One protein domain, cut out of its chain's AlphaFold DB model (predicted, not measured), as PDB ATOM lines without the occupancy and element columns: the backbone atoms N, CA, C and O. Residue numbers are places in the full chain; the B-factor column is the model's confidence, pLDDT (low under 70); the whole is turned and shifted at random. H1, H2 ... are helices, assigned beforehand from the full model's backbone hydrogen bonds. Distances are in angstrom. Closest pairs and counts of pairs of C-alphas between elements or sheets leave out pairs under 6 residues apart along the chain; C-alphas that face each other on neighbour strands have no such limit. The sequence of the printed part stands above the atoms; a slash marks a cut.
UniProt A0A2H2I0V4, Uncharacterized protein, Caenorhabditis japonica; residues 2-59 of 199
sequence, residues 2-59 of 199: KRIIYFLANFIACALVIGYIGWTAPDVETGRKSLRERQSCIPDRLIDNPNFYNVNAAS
ATOM      1  N   LYS A   2      40.077 -59.304  -4.260       83.25
ATOM      2  CA  LYS A   2      38.597 -59.449  -4.180       83.25
ATOM      3  C   LYS A   2      37.832 -58.219  -3.636       83.25
ATOM      4  O   LYS A   2      36.815 -57.838  -4.195       83.25
ATOM      5  N   ARG A   3      38.343 -57.556  -2.585       85.94
ATOM      6  CA  ARG A   3      37.718 -56.339  -2.015       85.94
ATOM      7  C   ARG A   3      37.797 -55.120  -2.940       85.94
ATOM      8  O   ARG A   3      36.849 -54.356  -3.007       85.94
ATOM      9  N   ILE A   4      38.913 -54.957  -3.650       88.81
ATOM     10  CA  ILE A   4      39.112 -53.835  -4.581       88.81
ATOM     11  C   ILE A   4      38.125 -53.958  -5.742       88.81
ATOM     12  O   ILE A   4      37.452 -52.991  -6.065       88.81
ATOM     13  N   ILE A   5      37.970 -55.169  -6.289       93.25
ATOM     14  CA  ILE A   5      36.990 -55.458  -7.345       93.25
ATOM     15  C   ILE A   5      35.572 -55.104  -6.880       93.25
ATOM     16  O   ILE A   5      34.843 -54.447  -7.611       93.25
ATOM     17  N   TYR A   6      35.198 -55.474  -5.651       89.25
ATOM     18  CA  TYR A   6      33.892 -55.129  -5.083       89.25
ATOM     19  C   TYR A   6      33.659 -53.611  -4.997       89.25
ATOM     20  O   TYR A   6      32.605 -53.126  -5.408       89.25
ATOM     21  N   PHE A   7      34.628 -52.848  -4.483       88.69
ATOM     22  CA  PHE A   7      34.490 -51.392  -4.387       88.69
ATOM     23  C   PHE A   7      34.461 -50.723  -5.763       88.69
ATOM     24  O   PHE A   7      33.635 -49.842  -5.986       88.69
ATOM     25  N   LEU A   8      35.296 -51.178  -6.701       93.38
ATOM     26  CA  LEU A   8      35.288 -50.693  -8.082       93.38
ATOM     27  C   LEU A   8      33.957 -50.988  -8.775       93.38
ATOM     28  O   LEU A   8      33.410 -50.104  -9.419       93.38
ATOM     29  N   ALA A   9      33.400 -52.187  -8.600       91.44
ATOM     30  CA  ALA A   9      32.107 -52.542  -9.174       91.44
ATOM     31  C   ALA A   9      30.980 -51.644  -8.643       91.44
ATOM     32  O   ALA A   9      30.182 -51.148  -9.432       91.44
ATOM     33  N   ASN A  10      30.937 -51.377  -7.331       90.19
ATOM     34  CA  ASN A  10      29.947 -50.459  -6.754       90.19
ATOM     35  C   ASN A  10      30.137 -49.020  -7.242       90.19
ATOM     36  O   ASN A  10      29.156 -48.348  -7.550       90.19
ATOM     37  N   PHE A  11      31.384 -48.557  -7.349       90.75
ATOM     38  CA  PHE A  11      31.691 -47.235  -7.885       90.75
ATOM     39  C   PHE A  11      31.227 -47.094  -9.340       90.75
ATOM     40  O   PHE A  11      30.517 -46.146  -9.668       90.75
ATOM     41  N   ILE A  12      31.566 -48.068 -10.192       93.94
ATOM     42  CA  ILE A  12      31.140 -48.103 -11.595       93.94
ATOM     43  C   ILE A  12      29.613 -48.167 -11.683       93.94
ATOM     44  O   ILE A  12      29.028 -47.399 -12.435       93.94
ATOM     45  N   ALA A  13      28.950 -49.012 -10.889       90.38
ATOM     46  CA  ALA A  13      27.491 -49.102 -10.872       90.38
ATOM     47  C   ALA A  13      26.833 -47.757 -10.514       90.38
ATOM     48  O   ALA A  13      25.911 -47.329 -11.203       90.38
ATOM     49  N   CYS A  14      27.338 -47.056  -9.493       89.12
ATOM     50  CA  CYS A  14      26.844 -45.724  -9.131       89.12
ATOM     51  C   CYS A  14      27.069 -44.710 -10.262       89.12
ATOM     52  O   CYS A  14      26.161 -43.952 -10.599       89.12
ATOM     53  N   ALA A  15      28.256 -44.712 -10.876       91.44
ATOM     54  CA  ALA A  15      28.578 -43.821 -11.988       91.44
ATOM     55  C   ALA A  15      27.678 -44.074 -13.208       91.44
ATOM     56  O   ALA A  15      27.190 -43.123 -13.815       91.44
ATOM     57  N   LEU A  16      27.401 -45.341 -13.529       92.12
ATOM     58  CA  LEU A  16      26.493 -45.727 -14.609       92.12
ATOM     59  C   LEU A  16      25.052 -45.294 -14.326       92.12
ATOM     60  O   LEU A  16      24.395 -44.783 -15.226       92.12
ATOM     61  N   VAL A  17      24.570 -45.442 -13.088       89.00
ATOM     62  CA  VAL A  17      23.232 -44.974 -12.691       89.00
ATOM     63  C   VAL A  17      23.115 -43.458 -12.842       89.00
ATOM     64  O   VAL A  17      22.158 -42.977 -13.445       89.00
ATOM     65  N   ILE A  18      24.092 -42.701 -12.340       87.75
ATOM     66  CA  ILE A  18      24.099 -41.235 -12.456       87.75
ATOM     67  C   ILE A  18      24.182 -40.816 -13.930       87.75
ATOM     68  O   ILE A  18      23.422 -39.951 -14.362       87.75
ATOM     69  N   GLY A  19      25.052 -41.458 -14.712       89.88
ATOM     70  CA  GLY A  19      25.176 -41.215 -16.149       89.88
ATOM     71  C   GLY A  19      23.881 -41.509 -16.906       89.88
ATOM     72  O   GLY A  19      23.461 -40.707 -17.735       89.88
ATOM     73  N   TYR A  20      23.196 -42.605 -16.574       89.31
ATOM     74  CA  TYR A  20      21.901 -42.958 -17.157       89.31
ATOM     75  C   TYR A  20      20.814 -41.931 -16.819       89.31
ATOM     76  O   TYR A  20      20.051 -41.536 -17.702       89.31
ATOM     77  N   ILE A  21      20.754 -41.457 -15.569       87.25
ATOM     78  CA  ILE A  21      19.817 -40.399 -15.160       87.25
ATOM     79  C   ILE A  21      20.091 -39.110 -15.943       87.25
ATOM     80  O   ILE A  21      19.149 -38.493 -16.424       87.25
ATOM     81  N   GLY A  22      21.360 -38.732 -16.114       85.75
ATOM     82  CA  GLY A  22      21.743 -37.567 -16.917       85.75
ATOM     83  C   GLY A  22      21.424 -37.719 -18.408       85.75
ATOM     84  O   GLY A  22      21.025 -36.753 -19.046       85.75
ATOM     85  N   TRP A  23      21.553 -38.927 -18.959       86.25
ATOM     86  CA  TRP A  23      21.265 -39.213 -20.369       86.25
ATOM     87  C   TRP A  23      19.766 -39.258 -20.684       86.25
ATOM     88  O   TRP A  23      19.336 -38.846 -21.755       86.25
ATOM     89  N   THR A  24      18.960 -39.772 -19.754       84.81
ATOM     90  CA  THR A  24      17.494 -39.883 -19.897       84.81
ATOM     91  C   THR A  24      16.744 -38.652 -19.405       84.81
ATOM     92  O   THR A  24      15.511 -38.639 -19.367       84.81
ATOM     93  N   ALA A  25      17.492 -37.624 -19.018       82.94
ATOM     94  CA  ALA A  25      16.965 -36.381 -18.523       82.94
ATOM     95  C   ALA A  25      16.137 -35.711 -19.657       82.94
ATOM     96  O   ALA A  25      16.665 -35.489 -20.747       82.94
ATOM     97  N   PRO A  26      14.838 -35.414 -19.441       83.25
ATOM     98  CA  PRO A  26      13.964 -34.849 -20.474       83.25
ATOM     99  C   PRO A  26      14.348 -33.429 -20.901       83.25
ATOM    100  O   PRO A  26      15.080 -32.729 -20.212       83.25
ATOM    101  N   ASP A  27      13.812 -32.943 -22.016       85.06
ATOM    102  CA  ASP A  27      13.937 -31.528 -22.355       85.06
ATOM    103  C   ASP A  27      13.194 -30.633 -21.336       85.06
ATOM    104  O   ASP A  27      12.309 -31.070 -20.589       85.06
ATOM    105  N   VAL A  28      13.580 -29.355 -21.282       84.44
ATOM    106  CA  VAL A  28      13.045 -28.390 -20.308       84.44
ATOM    107  C   VAL A  28      11.538 -28.174 -20.496       84.44
ATOM    108  O   VAL A  28      10.818 -28.030 -19.508       84.44
ATOM    109  N   GLU A  29      11.035 -28.179 -21.733       86.00
ATOM    110  CA  GLU A  29       9.620 -27.919 -22.034       86.00
ATOM    111  C   GLU A  29       8.726 -29.072 -21.567       86.00
ATOM    112  O   GLU A  29       7.753 -28.850 -20.838       86.00
ATOM    113  N   THR A  30       9.106 -30.311 -21.881       85.62
ATOM    114  CA  THR A  30       8.492 -31.538 -21.357       85.62
ATOM    115  C   THR A  30       8.549 -31.559 -19.833       85.62
ATOM    116  O   THR A  30       7.562 -31.897 -19.170       85.62
ATOM    117  N   GLY A  31       9.678 -31.123 -19.265       86.12
ATOM    118  CA  GLY A  31       9.865 -30.870 -17.840       86.12
ATOM    119  C   GLY A  31       8.748 -30.022 -17.237       86.12
ATOM    120  O   GLY A  31       8.039 -30.456 -16.322       86.12
ATOM    121  N   ARG A  32       8.581 -28.816 -17.782       87.50
ATOM    122  CA  ARG A  32       7.608 -27.809 -17.336       87.50
ATOM    123  C   ARG A  32       6.170 -28.269 -17.507       87.50
ATOM    124  O   ARG A  32       5.367 -28.081 -16.596       87.50
ATOM    125  N   LYS A  33       5.846 -28.899 -18.637       85.88
ATOM    126  CA  LYS A  33       4.505 -29.434 -18.891       85.88
ATOM    127  C   LYS A  33       4.125 -30.480 -17.840       85.88
ATOM    128  O   LYS A  33       3.086 -30.353 -17.202       85.88
ATOM    129  N   SER A  34       5.018 -31.435 -17.576       84.88
ATOM    130  CA  SER A  34       4.808 -32.473 -16.559       84.88
ATOM    131  C   SER A  34       4.640 -31.890 -15.149       84.88
ATOM    132  O   SER A  34       3.813 -32.367 -14.376       84.88
ATOM    133  N   LEU A  35       5.377 -30.824 -14.812       85.38
ATOM    134  CA  LEU A  35       5.233 -30.115 -13.533       85.38
ATOM    135  C   LEU A  35       3.866 -29.448 -13.392       85.38
ATOM    136  O   LEU A  35       3.234 -29.599 -12.352       85.38
ATOM    137  N   ARG A  36       3.392 -28.754 -14.432       86.12
ATOM    138  CA  ARG A  36       2.073 -28.102 -14.425       86.12
ATOM    139  C   ARG A  36       0.938 -29.125 -14.317       86.12
ATOM    140  O   ARG A  36      -0.032 -28.878 -13.611       86.12
ATOM    141  N   GLU A  37       1.088 -30.283 -14.958       85.44
ATOM    142  CA  GLU A  37       0.093 -31.364 -14.928       85.44
ATOM    143  C   GLU A  37       0.093 -32.150 -13.607       85.44
ATOM    144  O   GLU A  37      -0.971 -32.485 -13.089       85.44
ATOM    145  N   ARG A  38       1.269 -32.467 -13.048       81.38
ATOM    146  CA  ARG A  38       1.388 -33.325 -11.854       81.38
ATOM    147  C   ARG A  38       1.475 -32.563 -10.540       81.38
ATOM    148  O   ARG A  38       1.106 -33.108  -9.507       81.38
ATOM    149  N   GLN A  39       2.000 -31.344 -10.551       81.06
ATOM    150  CA  GLN A  39       2.352 -30.587  -9.351       81.06
ATOM    151  C   GLN A  39       1.826 -29.152  -9.443       81.06
ATOM    152  O   GLN A  39       2.586 -28.185  -9.436       81.06
ATOM    153  N   SER A  40       0.499 -29.010  -9.453       78.56
ATOM    154  CA  SER A  40      -0.197 -27.711  -9.493       78.56
ATOM    155  C   SER A  40       0.125 -26.783  -8.311       78.56
ATOM    156  O   SER A  40      -0.131 -25.586  -8.371       78.56
ATOM    157  N   CYS A  41       0.707 -27.317  -7.232       83.56
ATOM    158  CA  CYS A  41       1.151 -26.542  -6.075       83.56
ATOM    159  C   CYS A  41       2.442 -25.735  -6.311       83.56
ATOM    160  O   CYS A  41       2.818 -24.932  -5.453       83.56
ATOM    161  N   ILE A  42       3.137 -25.938  -7.437       85.25
ATOM    162  CA  ILE A  42       4.360 -25.206  -7.776       85.25
ATOM    163  C   ILE A  42       3.986 -23.884  -8.460       85.25
ATOM    164  O   ILE A  42       3.348 -23.906  -9.507       85.25
ATOM    165  N   PRO A  43       4.411 -22.726  -7.925       86.81
ATOM    166  CA  PRO A  43       4.189 -21.436  -8.570       86.81
ATOM    167  C   PRO A  43       4.835 -21.345  -9.958       86.81
ATOM    168  O   PRO A  43       6.028 -21.622 -10.098       86.81
ATOM    169  N   ASP A  44       4.101 -20.818 -10.938       87.31
ATOM    170  CA  ASP A  44       4.558 -20.623 -12.324       87.31
ATOM    171  C   ASP A  44       5.893 -19.883 -12.433       87.31
ATOM    172  O   ASP A  44       6.779 -20.305 -13.168       87.31
ATOM    173  N   ARG A  45       6.114 -18.871 -11.584       87.50
ATOM    174  CA  ARG A  45       7.395 -18.144 -11.497       87.50
ATOM    175  C   ARG A  45       8.625 -19.043 -11.297       87.50
ATOM    176  O   ARG A  45       9.731 -18.649 -11.649       87.50
ATOM    177  N   LEU A  46       8.460 -20.207 -10.660       85.12
ATOM    178  CA  LEU A  46       9.534 -21.184 -10.466       85.12
ATOM    179  C   LEU A  46       9.646 -22.117 -11.671       85.12
ATOM    180  O   LEU A  46      10.760 -22.429 -12.073       85.12
ATOM    181  N   ILE A  47       8.516 -22.514 -12.262       87.19
ATOM    182  CA  ILE A  47       8.462 -23.371 -13.455       87.19
ATOM    183  C   ILE A  47       9.093 -22.670 -14.666       87.19
ATOM    184  O   ILE A  47       9.854 -23.280 -15.416       87.19
ATOM    185  N   ASP A  48       8.822 -21.376 -14.823       88.62
ATOM    186  CA  ASP A  48       9.269 -20.568 -15.961       88.62
ATOM    187  C   ASP A  48      10.727 -20.106 -15.836       88.62
ATOM    188  O   ASP A  48      11.297 -19.546 -16.773       88.62
ATOM    189  N   ASN A  49      11.377 -20.388 -14.704       85.75
ATOM    190  CA  ASN A  49      12.793 -20.106 -14.525       85.75
ATOM    191  C   ASN A  49      13.626 -20.943 -15.526       85.75
ATOM    192  O   ASN A  49      13.425 -22.159 -15.620       85.75
ATOM    193  N   PRO A  50      14.568 -20.338 -16.276       82.31
ATOM    194  CA  PRO A  50      15.409 -21.065 -17.234       82.31
ATOM    195  C   PRO A  50      16.304 -22.127 -16.579       82.31
ATOM    196  O   PRO A  50      16.680 -23.091 -17.236       82.31
ATOM    197  N   ASN A  51      16.606 -21.988 -15.286       82.19
ATOM    198  CA  ASN A  51      17.427 -22.931 -14.526       82.19
ATOM    199  C   ASN A  51      16.603 -24.014 -13.808       82.19
ATOM    200  O   ASN A  51      17.170 -24.836 -13.087       82.19
ATOM    201  N   PHE A  52      15.272 -23.998 -13.928       79.38
ATOM    202  CA  PHE A  52      14.428 -24.995 -13.283       79.38
ATOM    203  C   PHE A  52      14.271 -26.220 -14.175       79.38
ATOM    204  O   PHE A  52      13.795 -26.138 -15.305       79.38
ATOM    205  N   TYR A  53      14.673 -27.369 -13.641       79.88
ATOM    206  CA  TYR A  53      14.748 -28.611 -14.384       79.88
ATOM    207  C   TYR A  53      14.130 -29.761 -13.591       79.88
ATOM    208  O   TYR A  53      14.477 -29.975 -12.428       79.88
ATOM    209  N   ASN A  54      13.227 -30.519 -14.218       81.88
ATOM    210  CA  ASN A  54      12.596 -31.681 -13.597       81.88
ATOM    211  C   ASN A  54      13.110 -32.985 -14.209       81.88
ATOM    212  O   ASN A  54      12.606 -33.454 -15.229       81.88
ATOM    213  N   VAL A  55      14.050 -33.613 -13.506       80.75
ATOM    214  CA  VAL A  55      14.637 -34.914 -13.867       80.75
ATOM    215  C   VAL A  55      13.581 -36.034 -13.934       80.75
ATOM    216  O   VAL A  55      13.750 -37.013 -14.653       80.75
ATOM    217  N   ASN A  56      12.457 -35.891 -13.225       81.38
ATOM    218  CA  ASN A  56      11.421 -36.922 -13.097       81.38
ATOM    219  C   ASN A  56      10.249 -36.751 -14.077       81.38
ATOM    220  O   ASN A  56       9.258 -37.481 -13.985       81.38
ATOM    221  N   ALA A  57      10.305 -35.759 -14.970       75.44
ATOM    222  CA  ALA A  57       9.141 -35.333 -15.743       75.44
ATOM    223  C   ALA A  57       8.658 -36.364 -16.772       75.44
ATOM    224  O   ALA A  57       7.448 -36.560 -16.900       75.44
ATOM    225  N   ALA A  58       9.577 -37.030 -17.476       71.62
ATOM    226  CA  ALA A  58       9.236 -37.929 -18.581       71.62
ATOM    227  C   ALA A  58       9.107 -39.401 -18.176       71.62
ATOM    228  O   ALA A  58       8.452 -40.176 -18.870       71.62
ATOM    229  N   SER A  59       9.704 -39.822 -17.059       77.88
ATOM    230  CA  SER A  59       9.674 -41.227 -16.662       77.88
ATOM    231  C   SER A  59       9.700 -41.414 -15.149       77.88
ATOM    232  O   SER A  59      10.253 -40.619 -14.393       77.88
TER     233      SER A  59
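What this domain is: This is residues 2 to 59 of the 199 residues of an uncharacterized protein of Caenorhabditis japonica (UniProt A0A2H2I0V4). One long helix, H1, makes an arm that leads into a small head, where the shorter helix H2, the very short H3 and an unnamed closing stretch, residues 48 to 59, fold together. Residues 2 to 20 of H1 stick out free of the head, and from H3 the closing stretch folds back past H2 toward the link between H1 and H2. The printed part has 58 residues, with three named helices in the order H1, H2, H3 and no named strand; the class is all helix, with 37 residues in named elements. The whole is extended, with a radius of gyration of the C-alphas of 16.5 A, and the C-alphas span 52 by 19 by 18 A, the arm making much of the length.

How they stand to each other: From the first printed residue, H1, residues 2 to 23, touches no helix, and its residues 2 to 20 stand free, with no C-alpha 8 or more residues away along the chain within 10 A. A tight link of 4 residues joins it to H2, residues 28 to 38, and the two helices are apart. A second tight link, of 5 residues, joins H2 to H3, residues 44 to 47. H2 and H3 are close but not clearly touching, with 2 pairs of C-alphas within 8 A; their closest C-alphas, those of Arg 32 and Ile 47, are 6.0 A apart, and their centres are 10.8 A apart. H1 and H3 are apart. In H1 and H2 every O i to N i+4 pair is within hydrogen-bond range; H3 is too short for such a pair, and its one O i to N i+3 pair is within range.

Where its parts are: H1 begins at C-alpha 2, at (38.597, -59.449, -4.180), and ends at C-alpha 23, at (21.265, -39.213, -20.369), 31.2 A from first to last C-alpha. H2 begins at C-alpha 28, at (13.045, -28.390, -20.308), and measures 15.2 A. H3 ends at C-alpha 47, at (8.462, -23.371, -13.455), and measures 4.9 A. Residues 48 to 59 hold no named element.

The domain as a whole: The outline is a rod, and the two C-alphas farthest apart, those of Lys 2 and Arg 45, are 52.3 A apart. Without the stretch that stands free, the body has 39 residues and spans 27 by 19 by 12 A, with a radius of gyration of 9.5 A. The printed part has no cut, and neither link between helices is long. The mean pLDDT of the printed part is 85.7, and no printed residue is under 70.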